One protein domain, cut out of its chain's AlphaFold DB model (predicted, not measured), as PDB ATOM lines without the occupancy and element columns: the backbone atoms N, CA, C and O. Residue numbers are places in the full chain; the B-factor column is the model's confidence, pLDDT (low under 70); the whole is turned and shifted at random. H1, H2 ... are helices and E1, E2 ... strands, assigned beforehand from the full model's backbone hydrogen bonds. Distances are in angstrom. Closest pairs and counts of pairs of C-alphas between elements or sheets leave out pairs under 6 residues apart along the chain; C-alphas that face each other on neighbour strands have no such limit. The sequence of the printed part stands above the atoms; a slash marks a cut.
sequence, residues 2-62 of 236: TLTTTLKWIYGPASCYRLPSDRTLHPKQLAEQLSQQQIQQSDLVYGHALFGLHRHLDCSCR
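AT A GLANCE: This is residues 2 to 62 of the 236 residues of an uncharacterized protein of Bacteroidetes bacterium SW_11_64_17 (UniProt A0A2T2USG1). Two short strands side by side, E1 and E2, lie near the middle, with the longest helix, H1, at one end of the long axis and two short helices packed together, H2 and H4, toward the other. H3 sits beside the strands, and loops join these parts. The printed part has 61 residues, with four named helices and two named strands in the order H1 E1 H2 H3 E2 H4; the sheet, E1 then E2, is parallel and the class is mostly helix. The whole is compact and rounded, with a radius of gyration of the C-alphas of 11.4 A and spans of 30 by 22 by 18 A.

IN THESE COORDINATES: H1, residues 2 to 11, begins at C-alpha 2 (-25.477, 6.853, -10.722) and is 14.6 A long. E1 is residues 16 to 18. H2, residues 27 to 32, is 8.8 A long. H3 is residues 36 to 40, and E2 is residues 44 to 46. H4, residues 53 to 56, ends at C-alpha 56 (-31.946, 32.182, 1.258).

HOW THE PARTS SIT: E1 and E2 are parallel at 21 degrees, with N 17 and O 44 2.8 A apart and N 46 and O 17 2.9 A apart, within hydrogen-bond range. E1, H2, H3 and E2 form a strand-helix-strand unit, two parallel neighbour strands with helices between them in the chain, with a right-handed crossover. The closest C-alphas of H1 and E1, Lys 8 and Cys 16, are 6.6 A apart. Those of E1 and H3, Tyr 17 and Ile 39, are also 6.6 A apart. H2 and H4 touch, their closest C-alphas, Pro 27 and Leu 53, being 4.7 A apart. H1 is apart from H2, H3 and H4. In H1, H2 and H3 every O i to N i+4 pair is within hydrogen-bond range; H4 is too short for such a pair.

THE WHOLE: The two C-alphas farthest apart, Trp 9 and Gln 29, are 29.7 A apart. The printed part has no cut and no long link. Its mean pLDDT is 87.0, and residue 23 is under 70.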
ATOM      1  N   THR A   2     -25.681   6.606  -9.278       71.06
ATOM      2  CA  THR A   2     -25.477   6.853 -10.722       71.06
ATOM      3  C   THR A   2     -25.586   8.331 -11.114       71.06
ATOM      4  O   THR A   2     -24.616   8.871 -11.628       71.06
ATOM      5  N   LEU A   3     -26.694   9.013 -10.779       79.94
ATOM      6  CA  LEU A   3     -26.904  10.423 -11.143       79.94
ATOM      7  C   LEU A   3     -25.774  11.338 -10.652       79.94
ATOM      8  O   LEU A   3     -25.214  12.086 -11.432       79.94
ATOM      9  N   THR A   4     -25.391  11.252  -9.377       79.56
ATOM     10  CA  THR A   4     -24.339  12.109  -8.808       79.56
ATOM     11  C   THR A   4     -22.996  11.939  -9.514       79.56
ATOM     12  O   THR A   4     -22.288  12.916  -9.731       79.56
ATOM     13  N   THR A   5     -22.624  10.708  -9.878       80.94
ATOM     14  CA  THR A   5     -21.388  10.462 -10.633       80.94
ATOM     15  C   THR A   5     -21.483  11.036 -12.043       80.94
ATOM     16  O   THR A   5     -20.539  11.672 -12.495       80.94
ATOM     17  N   THR A   6     -22.630  10.864 -12.702       83.12
ATOM     18  CA  THR A   6     -22.921  11.453 -14.013       83.12
ATOM     19  C   THR A   6     -22.838  12.982 -13.974       83.12
ATOM     20  O   THR A   6     -22.178  13.574 -14.815       83.12
ATOM     21  N   LEU A   7     -23.429  13.625 -12.965       86.62
ATOM     22  CA  LEU A   7     -23.416  15.081 -12.820       86.62
ATOM     23  C   LEU A   7     -22.006  15.634 -12.587       86.62
ATOM     24  O   LEU A   7     -21.626  16.603 -13.231       86.62
ATOM     25  N   LYS A   8     -21.192  14.982 -11.747       85.56
ATOM     26  CA  LYS A   8     -19.786  15.380 -11.549       85.56
ATOM     27  C   LYS A   8     -18.952  15.313 -12.827       85.56
ATOM     28  O   LYS A   8     -17.982  16.046 -12.949       85.56
ATOM     29  N   TRP A   9     -19.312  14.427 -13.754       83.50
ATOM     30  CA  TRP A   9     -18.660  14.347 -15.058       83.50
ATOM     31  C   TRP A   9     -19.088  15.490 -15.987       83.50
ATOM     32  O   TRP A   9     -18.260  16.003 -16.725       83.50
ATOM     33  N   ILE A  10     -20.354  15.917 -15.923       86.31
ATOM     34  CA  ILE A  10     -20.886  17.024 -16.740       86.31
ATOM     35  C   ILE A  10     -20.341  18.374 -16.278       86.31
ATOM     36  O   ILE A  10     -19.883  19.161 -17.096       86.31
ATOM     37  N   TYR A  11     -20.431  18.640 -14.975       87.75
ATOM     38  CA  TYR A  11     -20.106  19.942 -14.390       87.75
ATOM     39  C   TYR A  11     -18.633  20.069 -13.991       87.75
ATOM     40  O   TYR A  11     -18.147  21.166 -13.762       87.75
ATOM     41  N   GLY A  12     -17.911  18.951 -13.904       86.75
ATOM     42  CA  GLY A  12     -16.571  18.912 -13.332       86.75
ATOM     43  C   GLY A  12     -16.613  18.845 -11.799       86.75
ATOM     44  O   GLY A  12     -17.442  19.490 -11.154       86.75
ATOM     45  N   PRO A  13     -15.736  18.047 -11.162       84.12
ATOM     46  CA  PRO A  13     -15.782  17.839  -9.716       84.12
ATOM     47  C   PRO A  13     -15.482  19.110  -8.908       84.12
ATOM     48  O   PRO A  13     -15.987  19.214  -7.793       84.12
ATOM     49  N   ALA A  14     -14.700  20.046  -9.458       85.88
ATOM     50  CA  ALA A  14     -14.351  21.313  -8.812       85.88
ATOM     51  C   ALA A  14     -15.529  22.306  -8.760       85.88
ATOM     52  O   ALA A  14     -15.650  23.033  -7.783       85.88
ATOM     53  N   SER A  15     -16.439  22.266  -9.741       90.31
ATOM     54  CA  SER A  15     -17.635  23.124  -9.796       90.31
ATOM     55  C   SER A  15     -18.855  22.534  -9.068       90.31
ATOM     56  O   SER A  15     -19.982  23.003  -9.240       90.31
ATOM     57  N   CYS A  16     -18.669  21.454  -8.298       92.06
ATOM     58  CA  CYS A  16     -19.750  20.731  -7.627       92.06
ATOM     59  C   CYS A  16     -19.710  20.924  -6.105       92.06
ATOM     60  O   CYS A  16     -18.891  20.304  -5.420       92.06
ATOM     61  N   TYR A  17     -20.692  21.629  -5.550       92.75
ATOM     62  CA  TYR A  17     -20.888  21.764  -4.109       92.75
ATOM     63  C   TYR A  17     -21.862  20.712  -3.566       92.75
ATOM     64  O   TYR A  17     -22.989  20.562  -4.048       92.75
ATOM     65  N   ARG A  18     -21.435  19.959  -2.547       91.94
ATOM     66  CA  ARG A  18     -22.280  18.954  -1.888       91.94
ATOM     67  C   ARG A  18     -22.898  19.539  -0.626       91.94
ATOM     68  O   ARG A  18     -22.172  19.937   0.275       91.94
ATOM     69  N   LEU A  19     -24.220  19.479  -0.529       89.88
ATOM     70  CA  LEU A  19     -24.928  19.878   0.682       89.88
ATOM     71  C   LEU A  19     -24.651  18.916   1.856       89.88
ATOM     72  O   LEU A  19     -24.427  17.715   1.627       89.88
ATOM     73  N   PRO A  20     -24.715  19.419   3.103       85.38
ATOM     74  CA  PRO A  20     -24.723  18.601   4.312       85.38
ATOM     75  C   PRO A  20     -25.757  17.470   4.252       85.38
ATOM     76  O   PRO A  20     -26.742  17.525   3.518       85.38
ATOM     77  N   SER A  21     -25.517  16.403   5.015       73.25
ATOM     78  CA  SER A  21     -26.362  15.200   4.947       73.25
ATOM     79  C   SER A  21     -27.641  15.288   5.783       73.25
ATOM     80  O   SER A  21     -28.431  14.349   5.722       73.25
ATOM     81  N   ASP A  22     -27.856  16.371   6.537       75.19
ATOM     82  CA  ASP A  22     -29.081  16.549   7.315       75.19
ATOM     83  C   ASP A  22     -30.260  16.868   6.390       75.19
ATOM     84  O   ASP A  22     -30.271  17.850   5.650       75.19
ATOM     85  N   ARG A  23     -31.253  15.980   6.417       68.81
ATOM     86  CA  ARG A  23     -32.389  15.967   5.488       68.81
ATOM     87  C   ARG A  23     -33.626  16.648   6.057       68.81
ATOM     88  O   ARG A  23     -34.618  16.777   5.345       68.81
ATOM     89  N   THR A  24     -33.583  17.029   7.331       71.31
ATOM     90  CA  THR A  24     -34.740  17.545   8.072       71.31
ATOM     91  C   THR A  24     -34.697  19.053   8.273       71.31
ATOM     92  O   THR A  24     -35.721  19.647   8.606       71.31
ATOM     93  N   LEU A  25     -33.544  19.679   8.013       78.81
ATOM     94  CA  LEU A  25     -33.374  21.116   8.178       78.81
ATOM     95  C   LEU A  25     -34.319  21.904   7.274       78.81
ATOM     96  O   LEU A  25     -34.439  21.664   6.066       78.81
ATOM     97  N   HIS A  26     -34.947  22.913   7.871       85.62
ATOM     98  CA  HIS A  26     -35.675  23.920   7.123       85.62
ATOM     99  C   HIS A  26     -34.706  24.666   6.179       85.62
ATOM    100  O   HIS A  26     -33.569  24.923   6.578       85.62
ATOM    101  N   PRO A  27     -35.123  25.087   4.964       87.75
ATOM    102  CA  PRO A  27     -34.241  25.760   4.005       87.75
ATOM    103  C   PRO A  27     -33.421  26.923   4.574       87.75
ATOM    104  O   PRO A  27     -32.252  27.060   4.234       87.75
ATOM    105  N   LYS A  28     -34.013  27.723   5.468       90.44
ATOM    106  CA  LYS A  28     -33.318  28.818   6.163       90.44
ATOM    107  C   LYS A  28     -32.159  28.317   7.039       90.44
ATOM    108  O   LYS A  28     -31.047  28.803   6.900       90.44
ATOM    109  N   GLN A  29     -32.417  27.316   7.884       90.31
ATOM    110  CA  GLN A  29     -31.405  26.731   8.773       90.31
ATOM    111  C   GLN A  29     -30.293  26.052   7.978       90.31
ATOM    112  O   GLN A  29     -29.127  26.128   8.343       90.31
ATOM    113  N   LEU A  30     -30.658  25.392   6.873       88.75
ATOM    114  CA  LEU A  30     -29.672  24.816   5.975       88.75
ATOM    115  C   LEU A  30     -28.791  25.916   5.380       88.75
ATOM    116  O   LEU A  30     -27.581  25.783   5.454       88.75
ATOM    117  N   ALA A  31     -29.375  26.996   4.845       90.81
ATOM    118  CA  ALA A  31     -28.634  28.104   4.239       90.81
ATOM    119  C   ALA A  31     -27.640  28.773   5.201       90.81
ATOM    120  O   ALA A  31     -26.536  29.105   4.784       90.81
ATOM    121  N   GLU A  32     -27.991  28.902   6.484       91.62
ATOM    122  CA  GLU A  32     -27.103  29.423   7.539       91.62
ATOM    123  C   GLU A  32     -25.839  28.563   7.743       91.62
ATOM    124  O   GLU A  32     -24.825  29.062   8.223       91.62
ATOM    125  N   GLN A  33     -25.869  27.285   7.348       90.25
ATOM    126  CA  GLN A  33     -24.725  26.370   7.425       90.25
ATOM    127  C   GLN A  33     -23.886  26.328   6.138       90.25
ATOM    128  O   GLN A  33     -22.860  25.644   6.106       90.25
ATOM    129  N   LEU A  34     -24.315  26.990   5.057       91.12
ATOM    130  CA  LEU A  34     -23.633  26.925   3.763       91.12
ATOM    131  C   LEU A  34     -22.726  28.137   3.546       91.12
ATOM    132  O   LEU A  34     -23.041  29.261   3.926       91.12
ATOM    133  N   SER A  35     -21.620  27.922   2.836       92.56
ATOM    134  CA  SER A  35     -20.804  29.026   2.333       92.56
ATOM    135  C   SER A  35     -21.439  29.610   1.070       92.56
ATOM    136  O   SER A  35     -21.422  28.972   0.013       92.56
ATOM    137  N   GLN A  36     -21.965  30.837   1.163       90.62
ATOM    138  CA  GLN A  36     -22.511  31.568   0.008       90.62
ATOM    139  C   GLN A  36     -21.458  31.729  -1.097       90.62
ATOM    140  O   GLN A  36     -21.751  31.491  -2.266       90.62
ATOM    141  N   GLN A  37     -20.206  32.024  -0.724       91.75
ATOM    142  CA  GLN A  37     -19.094  32.153  -1.668       91.75
ATOM    143  C   GLN A  37     -18.858  30.859  -2.462       91.75
ATOM    144  O   GLN A  37     -18.749  30.896  -3.685       91.75
ATOM    145  N   GLN A  38     -18.814  29.702  -1.791       91.44
ATOM    146  CA  GLN A  38     -18.612  28.420  -2.477       91.44
ATOM    147  C   GLN A  38     -19.799  28.061  -3.375       91.44
ATOM    148  O   GLN A  38     -19.604  27.510  -4.458       91.44
ATOM    149  N   ILE A  39     -21.022  28.387  -2.951       92.06
ATOM    150  CA  ILE A  39     -22.230  28.182  -3.759       92.06
ATOM    151  C   ILE A  39     -22.193  29.036  -5.024       92.06
ATOM    152  O   ILE A  39     -22.463  28.516  -6.101       92.06
ATOM    153  N   GLN A  40     -21.828  30.313  -4.916       91.31
ATOM    154  CA  GLN A  40     -21.722  31.220  -6.062       91.31
ATOM    155  C   GLN A  40     -20.639  30.790  -7.060       91.31
ATOM    156  O   GLN A  40     -20.777  31.034  -8.255       91.31
ATOM    157  N   GLN A  41     -19.584  30.125  -6.586       91.88
ATOM    158  CA  GLN A  41     -18.517  29.566  -7.422       91.88
ATOM    159  C   GLN A  41     -18.852  28.184  -8.009       91.88
ATOM    160  O   GLN A  41     -18.026  27.605  -8.713       91.88
ATOM    161  N   SER A  42     -20.029  27.628  -7.706       92.50
ATOM    162  CA  SER A  42     -20.413  26.279  -8.121       92.50
ATOM    163  C   SER A  42     -21.492  26.295  -9.195       92.50
ATOM    164  O   SER A  42     -22.561  26.872  -9.018       92.50
ATOM    165  N   ASP A  43     -21.268  25.537 -10.264       92.38
ATOM    166  CA  ASP A  43     -22.266  25.311 -11.314       92.38
ATOM    167  C   ASP A  43     -23.333  24.280 -10.897       92.38
ATOM    168  O   ASP A  43     -24.428  24.222 -11.465       92.38
ATOM    169  N   LEU A  44     -23.015  23.436  -9.905       93.12
ATOM    170  CA  LEU A  44     -23.919  22.423  -9.368       93.12
ATOM    171  C   LEU A  44     -23.875  22.373  -7.840       93.12
ATOM    172  O   LEU A  44     -22.891  21.938  -7.247       93.12
ATOM    173  N   VAL A  45     -25.015  22.655  -7.212       93.06
ATOM    174  CA  VAL A  45     -25.278  22.331  -5.806       93.06
ATOM    175  C   VAL A  45     -26.143  21.073  -5.748       93.06
ATOM    176  O   VAL A  45     -27.219  21.028  -6.341       93.06
ATOM    177  N   TYR A  46     -25.692  20.026  -5.052       91.00
ATOM    178  CA  TYR A  46     -26.428  18.760  -4.978       91.00
ATOM    179  C   TYR A  46     -26.438  18.160  -3.573       91.00
ATOM    180  O   TYR A  46     -25.478  18.247  -2.810       91.00
ATOM    181  N   GLY A  47     -27.525  17.467  -3.251       85.69
ATOM    182  CA  GLY A  47     -27.714  16.806  -1.967       85.69
ATOM    183  C   GLY A  47     -29.183  16.791  -1.581       85.69
ATOM    184  O   GLY A  47     -30.055  16.966  -2.432       85.69
ATOM    185  N   HIS A  48     -29.447  16.549  -0.304       82.75
ATOM    186  CA  HIS A  48     -30.803  16.566   0.223       82.75
ATOM    187  C   HIS A  48     -31.115  17.972   0.727       82.75
ATOM    188  O   HIS A  48     -30.429  18.475   1.607       82.75
ATOM    189  N   ALA A  49     -32.133  18.599   0.151       82.31
ATOM    190  CA  ALA A  49     -32.667  19.870   0.613       82.31
ATOM    191  C   ALA A  49     -34.156  19.948   0.295       82.31
ATOM    192  O   ALA A  49     -34.623  19.403  -0.711       82.31
ATOM    193  N   LEU A  50     -34.892  20.656   1.145       82.75
ATOM    194  CA  LEU A  50     -36.274  21.020   0.871       82.75
ATOM    195  C   LEU A  50     -36.333  22.111  -0.209       82.75
ATOM    196  O   LEU A  50     -35.427  22.939  -0.351       82.75
ATOM    197  N   PHE A  51     -37.422  22.121  -0.979       85.94
ATOM    198  CA  PHE A  51     -37.665  23.181  -1.954       85.94
ATOM    199  C   PHE A  51     -37.784  24.543  -1.251       85.94
ATOM    200  O   PHE A  51     -38.374  24.649  -0.176       85.94
ATOM    201  N   GLY A  52     -37.233  25.590  -1.869       87.56
ATOM    202  CA  GLY A  52     -37.241  26.948  -1.318       87.56
ATOM    203  C   GLY A  52     -35.899  27.440  -0.775       87.56
ATOM    204  O   GLY A  52     -35.850  28.581  -0.325       87.56
ATOM    205  N   LEU A  53     -34.832  26.631  -0.842       88.50
ATOM    206  CA  LEU A  53     -33.467  27.032  -0.460       88.50
ATOM    207  C   LEU A  53     -32.993  28.299  -1.189       88.50
ATOM    208  O   LEU A  53     -32.407  29.166  -0.562       88.50
ATOM    209  N   HIS A  54     -33.344  28.453  -2.466       90.94
ATOM    210  CA  HIS A  54     -33.033  29.616  -3.302       90.94
ATOM    211  C   HIS A  54     -33.471  30.963  -2.720       90.94
ATOM    212  O   HIS A  54     -32.893  31.982  -3.058       90.94
ATOM    213  N   ARG A  55     -34.476  30.983  -1.834       91.94
ATOM    214  CA  ARG A  55     -34.937  32.211  -1.164       91.94
ATOM    215  C   ARG A  55     -33.961  32.718  -0.098       91.94
ATOM    216  O   ARG A  55     -34.165  33.797   0.441       91.94
ATOM    217  N   HIS A  56     -32.956  31.914   0.236       92.56
ATOM    218  CA  HIS A  56     -31.946  32.182   1.258       92.56
ATOM    219  C   HIS A  56     -30.519  32.100   0.688       92.56
ATOM    220  O   HIS A  56     -29.558  32.006   1.450       92.56
ATOM    221  N   LEU A  57     -30.379  32.068  -0.640       90.38
ATOM    222  CA  LEU A  57     -29.092  32.059  -1.326       90.38
ATOM    223  C   LEU A  57     -28.925  33.361  -2.104       90.38
ATOM    224  O   LEU A  57     -29.869  33.822  -2.742       90.38
ATOM    225  N   ASP A  58     -27.704  33.884  -2.131       89.00
ATOM    226  CA  ASP A  58     -27.353  35.101  -2.872       89.00
ATOM    227  C   ASP A  58     -27.077  34.803  -4.358       89.00
ATOM    228  O   ASP A  58     -26.172  35.362  -4.979       89.00
ATOM    229  N   CYS A  59     -27.815  33.851  -4.937       85.62
ATOM    230  CA  CYS A  59     -27.686  33.464  -6.334       85.62
ATOM    231  C   CYS A  59     -29.017  32.987  -6.924       85.62
ATOM    232  O   CYS A  59     -29.871  32.405  -6.252       85.62
ATOM    233  N   SER A  60     -29.174  33.193  -8.233       86.50
ATOM    234  CA  SER A  60     -30.243  32.532  -8.978       86.50
ATOM    235  C   SER A  60     -29.885  31.059  -9.174       86.50
ATOM    236  O   SER A  60     -28.755  30.728  -9.530       86.50
ATOM    237  N   CYS A  61     -30.837  30.159  -8.943       89.06
ATOM    238  CA  CYS A  61     -30.616  28.736  -9.169       89.06
ATOM    239  C   CYS A  61     -31.823  28.079  -9.829       89.06
ATOM    240  O   CYS A  61     -32.976  28.459  -9.627       89.06
ATOM    241  N   ARG A  62     -31.531  27.062 -10.641       91.81
ATOM    242  CA  ARG A  62     -32.532  26.235 -11.313       91.81
ATOM    243  C   ARG A  62     -32.619  24.893 -10.607       91.81
ATOM    244  O   ARG A  62     -31.616  24.190 -10.487       91.81
TER     245      ARG A  62